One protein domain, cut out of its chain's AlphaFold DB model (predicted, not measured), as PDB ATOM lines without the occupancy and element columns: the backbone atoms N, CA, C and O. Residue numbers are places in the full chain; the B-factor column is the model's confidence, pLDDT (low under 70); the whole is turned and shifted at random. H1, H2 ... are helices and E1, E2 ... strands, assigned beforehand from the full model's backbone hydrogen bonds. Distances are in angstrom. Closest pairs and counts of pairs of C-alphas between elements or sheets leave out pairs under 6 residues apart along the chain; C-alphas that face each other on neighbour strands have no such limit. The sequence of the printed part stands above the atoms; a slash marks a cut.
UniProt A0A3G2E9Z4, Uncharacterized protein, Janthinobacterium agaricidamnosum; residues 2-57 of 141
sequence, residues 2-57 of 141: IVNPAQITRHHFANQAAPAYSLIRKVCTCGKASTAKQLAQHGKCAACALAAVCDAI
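What this domain is: This is residues 2 to 57 of the 141 residues of an uncharacterized protein of Janthinobacterium agaricidamnosum (UniProt A0A3G2E9Z4). The model is an open, wide U or V: at its base a small core of the two-stranded hairpin E1 and E2 with the short helices H2 and H3, and at its two ends the helices H1 and H4. Residues 2 to 14, of which 5 to 14 belong to H1, stick out as a free arm, while H4 begins near H3 and leads away on the other side. The printed part has 56 residues, with four named helices and two named strands in the order H1, H2, E1, E2, H3, H4; the strands, in the order E1 - E2, are antiparallel, and the class is mostly helix. The whole is loose, with a radius of gyration of the C-alphas of 14.5 A, and it is only just flat, spanning 38 by 28 by 15 A.

How they stand to each other: E1, residues 25 to 27, and E2, residues 33 to 35, are antiparallel neighbours and form a hairpin, with 129 degrees between their directions. The C-alphas of 27 and 33 face each other at 4.6 A; N 26 and O 34, and N 34 and O 26, are within hydrogen-bond range, each at 2.8 A. H3, residues 36 to 42, follows E2 directly; its closest C-alphas to E1 are those of Ala 36 and Lys 26, 5.7 A apart. H2, residues 20 to 23, touches H3, with the closest C-alphas, those of Ser 22 and Lys 37, 4.7 A apart. H4, residues 46 to 55, is close to H3 but not clearly touching: the closest C-alphas, those of Gln 38 and Ala 46, are 7.2 A apart. H3 and H4 run the same way at a shallow tilt of 15 degrees. H1, residues 5 to 17, touches no helix and is apart from H2, E1, E2, H3 and H4. In H1, H3 and H4 every O i to N i+4 pair is within hydrogen-bond range; H2 is too short for such a pair.

Where its parts are: E1 begins at C-alpha 25, (-17.900, -9.008, 48.773), and is 7.0 A long; E2 is 7.2 A long. H3 measures 10.1 A and H2 5.9 A. H1, the longest helix, begins at C-alpha 5, (-15.782, -32.426, 64.571), and measures 18.2 A. H4 measures 14.2 A and ends at C-alpha 55, (-41.182, -17.157, 40.253).

The domain as a whole: The two C-alphas farthest apart are those of Ile 2 and Thr 29, at 39.8 A. The printed part has no cut, and the five links between successive elements are tight. The mean pLDDT of the printed part is 79.4; residues 2 to 20 are under 70.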
ATOM      1  N   ILE A   2     -24.651 -34.039  68.154       43.84
ATOM      2  CA  ILE A   2     -23.202 -33.850  68.268       43.84
ATOM      3  C   ILE A   2     -22.712 -33.566  66.851       43.84
ATOM      4  O   ILE A   2     -22.731 -34.445  65.993       43.84
ATOM      5  N   VAL A   3     -22.375 -32.312  66.574       49.59
ATOM      6  CA  VAL A   3     -21.820 -31.915  65.280       49.59
ATOM      7  C   VAL A   3     -20.473 -32.626  65.142       49.59
ATOM      8  O   VAL A   3     -19.594 -32.415  65.973       49.59
ATOM      9  N   ASN A   4     -20.328 -33.516  64.155       58.34
ATOM     10  CA  ASN A   4     -19.110 -34.309  63.994       58.34
ATOM     11  C   ASN A   4     -17.916 -33.358  63.771       58.34
ATOM     12  O   ASN A   4     -17.895 -32.657  62.750       58.34
ATOM     13  N   PRO A   5     -16.916 -33.335  64.674       59.03
ATOM     14  CA  PRO A   5     -15.782 -32.426  64.571       59.03
ATOM     15  C   PRO A   5     -15.085 -32.542  63.214       59.03
ATOM     16  O   PRO A   5     -14.779 -31.523  62.606       59.03
ATOM     17  N   ALA A   6     -14.958 -33.760  62.673       63.09
ATOM     18  CA  ALA A   6     -14.296 -34.017  61.397       63.09
ATOM     19  C   ALA A   6     -15.022 -33.396  60.190       63.09
ATOM     20  O   ALA A   6     -14.379 -33.012  59.214       63.09
ATOM     21  N   GLN A   7     -16.352 -33.261  60.232       64.06
ATOM     22  CA  GLN A   7     -17.095 -32.550  59.186       64.06
ATOM     23  C   GLN A   7     -16.856 -31.041  59.263       64.06
ATOM     24  O   GLN A   7     -16.636 -30.410  58.229       64.06
ATOM     25  N   ILE A   8     -16.841 -30.470  60.471       61.28
ATOM     26  CA  ILE A   8     -16.536 -29.047  60.672       61.28
ATOM     27  C   ILE A   8     -15.125 -28.744  60.169       61.28
ATOM     28  O   ILE A   8     -14.944 -27.789  59.414       61.28
ATOM     29  N   THR A   9     -14.140 -29.582  60.509       61.28
ATOM     30  CA  THR A   9     -12.760 -29.386  60.051       61.28
ATOM     31  C   THR A   9     -12.657 -29.496  58.531       61.28
ATOM     32  O   THR A   9     -12.019 -28.652  57.910       61.28
ATOM     33  N   ARG A  10     -13.337 -30.462  57.894       60.41
ATOM     34  CA  ARG A  10     -13.360 -30.586  56.423       60.41
ATOM     35  C   ARG A  10     -13.985 -29.375  55.735       60.41
ATOM     36  O   ARG A  10     -13.422 -28.887  54.761       60.41
ATOM     37  N   HIS A  11     -15.111 -28.862  56.232       60.56
ATOM     38  CA  HIS A  11     -15.721 -27.647  55.684       60.56
ATOM     39  C   HIS A  11     -14.830 -26.418  55.883       60.56
ATOM     40  O   HIS A  11     -14.713 -25.591  54.982       60.56
ATOM     41  N   HIS A  12     -14.175 -26.314  57.038       59.47
ATOM     42  CA  HIS A  12     -13.227 -25.248  57.327       59.47
ATOM     43  C   HIS A  12     -12.018 -25.297  56.381       59.47
ATOM     44  O   HIS A  12     -11.702 -24.291  55.751       59.47
ATOM     45  N   PHE A  13     -11.414 -26.472  56.181       61.62
ATOM     46  CA  PHE A  13     -10.324 -26.662  55.221       61.62
ATOM     47  C   PHE A  13     -10.759 -26.413  53.775       61.62
ATOM     48  O   PHE A  13     -10.028 -25.770  53.033       61.62
ATOM     49  N   ALA A  14     -11.958 -26.839  53.371       61.75
ATOM     50  CA  ALA A  14     -12.481 -26.556  52.033       61.75
ATOM     51  C   ALA A  14     -12.702 -25.052  51.798       61.75
ATOM     52  O   ALA A  14     -12.457 -24.554  50.701       61.75
ATOM     53  N   ASN A  15     -13.129 -24.314  52.827       62.19
ATOM     54  CA  ASN A  15     -13.266 -22.860  52.759       62.19
ATOM     55  C   ASN A  15     -11.909 -22.141  52.750       62.19
ATOM     56  O   ASN A  15     -11.800 -21.100  52.112       62.19
ATOM     57  N   GLN A  16     -10.886 -22.683  53.418       63.25
ATOM     58  CA  GLN A  16      -9.514 -22.158  53.368       63.25
ATOM     59  C   GLN A  16      -8.803 -22.474  52.046       63.25
ATOM     60  O   GLN A  16      -8.026 -21.662  51.559       63.25
ATOM     61  N   ALA A  17      -9.081 -23.639  51.459       63.31
ATOM     62  CA  ALA A  17      -8.575 -24.040  50.149       63.31
ATOM     63  C   ALA A  17      -9.287 -23.312  49.000       63.31
ATOM     64  O   ALA A  17      -8.787 -23.282  47.874       63.31
ATOM     65  N   ALA A  18     -10.461 -22.725  49.261       61.91
ATOM     66  CA  ALA A  18     -11.114 -21.874  48.291       61.91
ATOM     67  C   ALA A  18     -10.261 -20.611  48.092       61.91
ATOM     68  O   ALA A  18      -9.910 -19.939  49.063       61.91
ATOM     69  N   PRO A  19      -9.944 -20.245  46.846       66.88
ATOM     70  CA  PRO A  19      -9.131 -19.069  46.590       66.88
ATOM     71  C   PRO A  19      -9.808 -17.826  47.177       66.88
ATOM     72  O   PRO A  19     -11.031 -17.676  47.083       66.88
ATOM     73  N   ALA A  20      -9.018 -16.930  47.777       62.72
ATOM     74  CA  ALA A  20      -9.496 -15.760  48.524       62.72
ATOM     75  C   ALA A  20     -10.491 -14.891  47.730       62.72
ATOM     76  O   ALA A  20     -11.396 -14.289  48.312       62.72
ATOM     77  N   TYR A  21     -10.397 -14.902  46.391       70.19
ATOM     78  CA  TYR A  21     -11.345 -14.214  45.513       70.19
ATOM     79  C   TYR A  21     -12.797 -14.656  45.734       70.19
ATOM     80  O   TYR A  21     -13.722 -13.877  45.520       70.19
ATOM     81  N   SER A  22     -13.020 -15.896  46.173       74.12
ATOM     82  CA  SER A  22     -14.345 -16.494  46.322       74.12
ATOM     83  C   SER A  22     -15.186 -15.854  47.432       74.12
ATOM     84  O   SER A  22     -16.415 -15.866  47.329       74.12
ATOM     85  N   LEU A  23     -14.547 -15.242  48.439       79.25
ATOM     86  CA  LEU A  23     -15.193 -14.586  49.584       79.25
ATOM     87  C   LEU A  23     -15.283 -13.059  49.452       79.25
ATOM     88  O   LEU A  23     -15.966 -12.425  50.260       79.25
ATOM     89  N   ILE A  24     -14.652 -12.470  48.428       87.44
ATOM     90  CA  ILE A  24     -14.717 -11.027  48.167       87.44
ATOM     91  C   ILE A  24     -16.181 -10.605  48.047       87.44
ATOM     92  O   ILE A  24     -16.959 -11.188  47.283       87.44
ATOM     93  N   ARG A  25     -16.557  -9.578  48.811       90.12
ATOM     94  CA  ARG A  25     -17.900  -9.008  48.773       90.12
ATOM     95  C   ARG A  25     -18.064  -8.161  47.515       90.12
ATOM     96  O   ARG A  25     -17.249  -7.294  47.227       90.12
ATOM     97  N   LYS A  26     -19.137  -8.423  46.777       92.19
ATOM     98  CA  LYS A  26     -19.583  -7.657  45.610       92.19
ATOM     99  C   LYS A  26     -21.061  -7.316  45.755       92.19
ATOM    100  O   LYS A  26     -21.772  -7.942  46.540       92.19
ATOM    101  N   VAL A  27     -21.528  -6.339  44.989       93.38
ATOM    102  CA  VAL A  27     -22.928  -5.905  45.000       93.38
ATOM    103  C   VAL A  27     -23.665  -6.553  43.831       93.38
ATOM    104  O   VAL A  27     -23.179  -6.567  42.704       93.38
ATOM    105  N   CYS A  28     -24.820  -7.150  44.113       94.50
ATOM    106  CA  CYS A  28     -25.743  -7.636  43.090       94.50
ATOM    107  C   CYS A  28     -26.500  -6.464  42.459       94.50
ATOM    108  O   CYS A  28     -26.689  -5.440  43.104       94.50
ATOM    109  N   THR A  29     -27.055  -6.652  41.262       92.88
ATOM    110  CA  THR A  29     -27.947  -5.679  40.600       92.88
ATOM    111  C   THR A  29     -29.116  -5.204  41.471       92.88
ATOM    112  O   THR A  29     -29.561  -4.074  41.338       92.88
ATOM    113  N   CYS A  30     -29.576  -6.022  42.422       92.38
ATOM    114  CA  CYS A  30     -30.605  -5.647  43.394       92.38
ATOM    115  C   CYS A  30     -30.081  -4.815  44.589       92.38
ATOM    116  O   CYS A  30     -30.775  -4.701  45.598       92.38
ATOM    117  N   GLY A  31     -28.823  -4.366  44.567       92.75
ATOM    118  CA  GLY A  31     -28.168  -3.607  45.641       92.75
ATOM    119  C   GLY A  31     -27.680  -4.431  46.843       92.75
ATOM    120  O   GLY A  31     -26.991  -3.904  47.712       92.75
ATOM    121  N   LYS A  32     -27.986  -5.733  46.920       91.25
ATOM    122  CA  LYS A  32     -27.584  -6.584  48.057       91.25
ATOM    123  C   LYS A  32     -26.151  -7.085  47.911       91.25
ATOM    124  O   LYS A  32     -25.725  -7.480  46.824       91.25
ATOM    125  N   ALA A  33     -25.441  -7.166  49.033       92.25
ATOM    126  CA  ALA A  33     -24.121  -7.778  49.085       92.25
ATOM    127  C   ALA A  33     -24.187  -9.288  48.793       92.25
ATOM    128  O   ALA A  33     -25.054 -10.016  49.282       92.25
ATOM    129  N   SER A  34     -23.227  -9.777  48.020       92.06
ATOM    130  CA  SER A  34     -23.031 -11.184  47.697       92.06
ATOM    131  C   SER A  34     -21.542 -11.509  47.612       92.06
ATOM    132  O   SER A  34     -20.701 -10.615  47.702       92.06
ATOM    133  N   THR A  35     -21.195 -12.785  47.489       90.75
ATOM    134  CA  THR A  35     -19.804 -13.190  47.267       90.75
ATOM    135  C   THR A  35     -19.487 -13.166  45.775       90.75
ATOM    136  O   THR A  35     -20.358 -13.425  44.940       90.75
ATOM    137  N   ALA A  36     -18.237 -12.884  45.414       87.81
ATOM    138  CA  ALA A  36     -17.819 -12.877  44.016       87.81
ATOM    139  C   ALA A  36     -18.046 -14.242  43.346       87.81
ATOM    140  O   ALA A  36     -18.453 -14.278  42.189       87.81
ATOM    141  N   LYS A  37     -17.879 -15.352  44.085       88.44
ATOM    142  CA  LYS A  37     -18.205 -16.701  43.598       88.44
ATOM    143  C   LYS A  37     -19.688 -16.851  43.241       88.44
ATOM    144  O   LYS A  37     -19.995 -17.337  42.161       88.44
ATOM    145  N   GLN A  38     -20.599 -16.412  44.115       89.31
ATOM    146  CA  GLN A  38     -22.045 -16.492  43.875       89.31
ATOM    147  C   GLN A  38     -22.443 -15.719  42.611       89.31
ATOM    148  O   GLN A  38     -23.212 -16.224  41.794       89.31
ATOM    149  N   LEU A  39     -21.910 -14.506  42.441       90.12
ATOM    150  CA  LEU A  39     -22.191 -13.690  41.260       90.12
ATOM    151  C   LEU A  39     -21.577 -14.283  39.990       90.12
ATOM    152  O   LEU A  39     -22.238 -14.276  38.962       90.12
ATOM    153  N   ALA A  40     -20.362 -14.831  40.051       88.50
ATOM    154  CA  ALA A  40     -19.746 -15.489  38.901       88.50
ATOM    155  C   ALA A  40     -20.522 -16.745  38.469       88.50
ATOM    156  O   ALA A  40     -20.680 -16.989  37.279       88.50
ATOM    157  N   GLN A  41     -21.031 -17.525  39.428       87.56
ATOM    158  CA  GLN A  41     -21.736 -18.775  39.142       87.56
ATOM    159  C   GLN A  41     -23.181 -18.561  38.672       87.56
ATOM    160  O   GLN A  41     -23.663 -19.302  37.822       87.56
ATOM    161  N   HIS A  42     -23.895 -17.586  39.242       86.88
ATOM    162  CA  HIS A  42     -25.338 -17.436  39.023       86.88
ATOM    163  C   HIS A  42     -25.749 -16.088  38.419       86.88
ATOM    164  O   HIS A  42     -26.933 -15.882  38.160       86.88
ATOM    165  N   GLY A  43     -24.823 -15.138  38.272       90.88
ATOM    166  CA  GLY A  43     -25.107 -13.764  37.836       90.88
ATOM    167  C   GLY A  43     -25.895 -12.918  38.846       90.88
ATOM    168  O   GLY A  43     -26.145 -11.742  38.600       90.88
ATOM    169  N   LYS A  44     -26.308 -13.488  39.987       93.06
ATOM    170  CA  LYS A  44     -27.216 -12.860  40.959       93.06
ATOM    171  C   LYS A  44     -26.963 -13.333  42.389       93.06
ATOM    172  O   LYS A  44     -26.459 -14.435  42.616       93.06
ATOM    173  N   CYS A  45     -27.327 -12.510  43.374       94.12
ATOM    174  CA  CYS A  45     -27.205 -12.883  44.783       94.12
ATOM    175  C   CYS A  45     -28.125 -14.062  45.133       94.12
ATOM    176  O   CYS A  45     -29.109 -14.319  44.442       94.12
ATOM    177  N   ALA A  46     -27.847 -14.740  46.249       89.69
ATOM    178  CA  ALA A  46     -28.640 -15.887  46.699       89.69
ATOM    179  C   ALA A  46     -30.138 -15.562  46.871       89.69
ATOM    180  O   ALA A  46     -30.978 -16.402  46.566       89.69
ATOM    181  N   ALA A  47     -30.483 -14.343  47.304       89.69
ATOM    182  CA  ALA A  47     -31.878 -13.923  47.436       89.69
ATOM    183  C   ALA A  47     -32.575 -13.791  46.070       89.69
ATOM    184  O   ALA A  47     -33.675 -14.298  45.903       89.69
ATOM    185  N   CYS A  48     -31.924 -13.170  45.081       92.75
ATOM    186  CA  CYS A  48     -32.449 -13.081  43.714       92.75
ATOM    187  C   CYS A  48     -32.480 -14.441  43.013       92.75
ATOM    188  O   CYS A  48     -33.363 -14.698  42.202       92.75
ATOM    189  N   ALA A  49     -31.514 -15.317  43.303       90.88
ATOM    190  CA  ALA A  49     -31.525 -16.682  42.795       90.88
ATOM    191  C   ALA A  49     -32.737 -17.447  43.324       90.88
ATOM    192  O   ALA A  49     -33.449 -18.053  42.534       90.88
ATOM    193  N   LEU A  50     -32.999 -17.353  44.630       90.19
ATOM    194  CA  LEU A  50     -34.162 -17.973  45.252       90.19
ATOM    195  C   LEU A  50     -35.478 -17.380  44.740       90.19
ATOM    196  O   LEU A  50     -36.380 -18.140  44.422       90.19
ATOM    197  N   ALA A  51     -35.568 -16.053  44.607       89.69
ATOM    198  CA  ALA A  51     -36.749 -15.392  44.050       89.69
ATOM    199  C   ALA A  51     -37.060 -15.904  42.637       89.69
ATOM    200  O   ALA A  51     -38.165 -16.360  42.394       89.69
ATOM    201  N   ALA A  52     -36.054 -15.974  41.761       90.19
ATOM    202  CA  ALA A  52     -36.235 -16.508  40.413       90.19
ATOM    203  C   ALA A  52     -36.662 -17.986  40.394       90.19
ATOM    204  O   ALA A  52     -37.392 -18.393  39.498       90.19
ATOM    205  N   VAL A  53     -36.201 -18.795  41.358       90.12
ATOM    206  CA  VAL A  53     -36.703 -20.168  41.516       90.12
ATOM    207  C   VAL A  53     -38.178 -20.129  41.898       90.12
ATOM    208  O   VAL A  53     -38.958 -20.808  41.249       90.12
ATOM    209  N   CYS A  54     -38.566 -19.322  42.892       87.62
ATOM    210  CA  CYS A  54     -39.961 -19.177  43.312       87.62
ATOM    211  C   CYS A  54     -40.878 -18.682  42.183       87.62
ATOM    212  O   CYS A  54     -41.970 -19.221  42.031       87.62
ATOM    213  N   ASP A  55     -40.424 -17.721  41.378       88.44
ATOM    214  CA  ASP A  55     -41.182 -17.157  40.253       88.44
ATOM    215  C   ASP A  55     -41.403 -18.177  39.122       88.44
ATOM    216  O   ASP A  55     -42.381 -18.088  38.384       88.44
ATOM    217  N   ALA A  56     -40.512 -19.166  38.991       89.44
ATOM    218  CA  ALA A  56     -40.621 -20.235  37.998       89.44
ATOM    219  C   ALA A  56     -41.528 -21.401  38.444       89.44
ATOM    220  O   ALA A  56     -41.782 -22.315  37.657       89.44
ATOM    221  N   ILE A  57     -42.001 -21.411  39.695       90.25
ATOM    222  CA  ILE A  57     -42.875 -22.471  40.211       90.25
ATOM    223  C   ILE A  57     -44.298 -22.266  39.693       90.25
ATOM    224  O   ILE A  57     -44.839 -21.163  39.722       90.25
TER     225      ILE A  57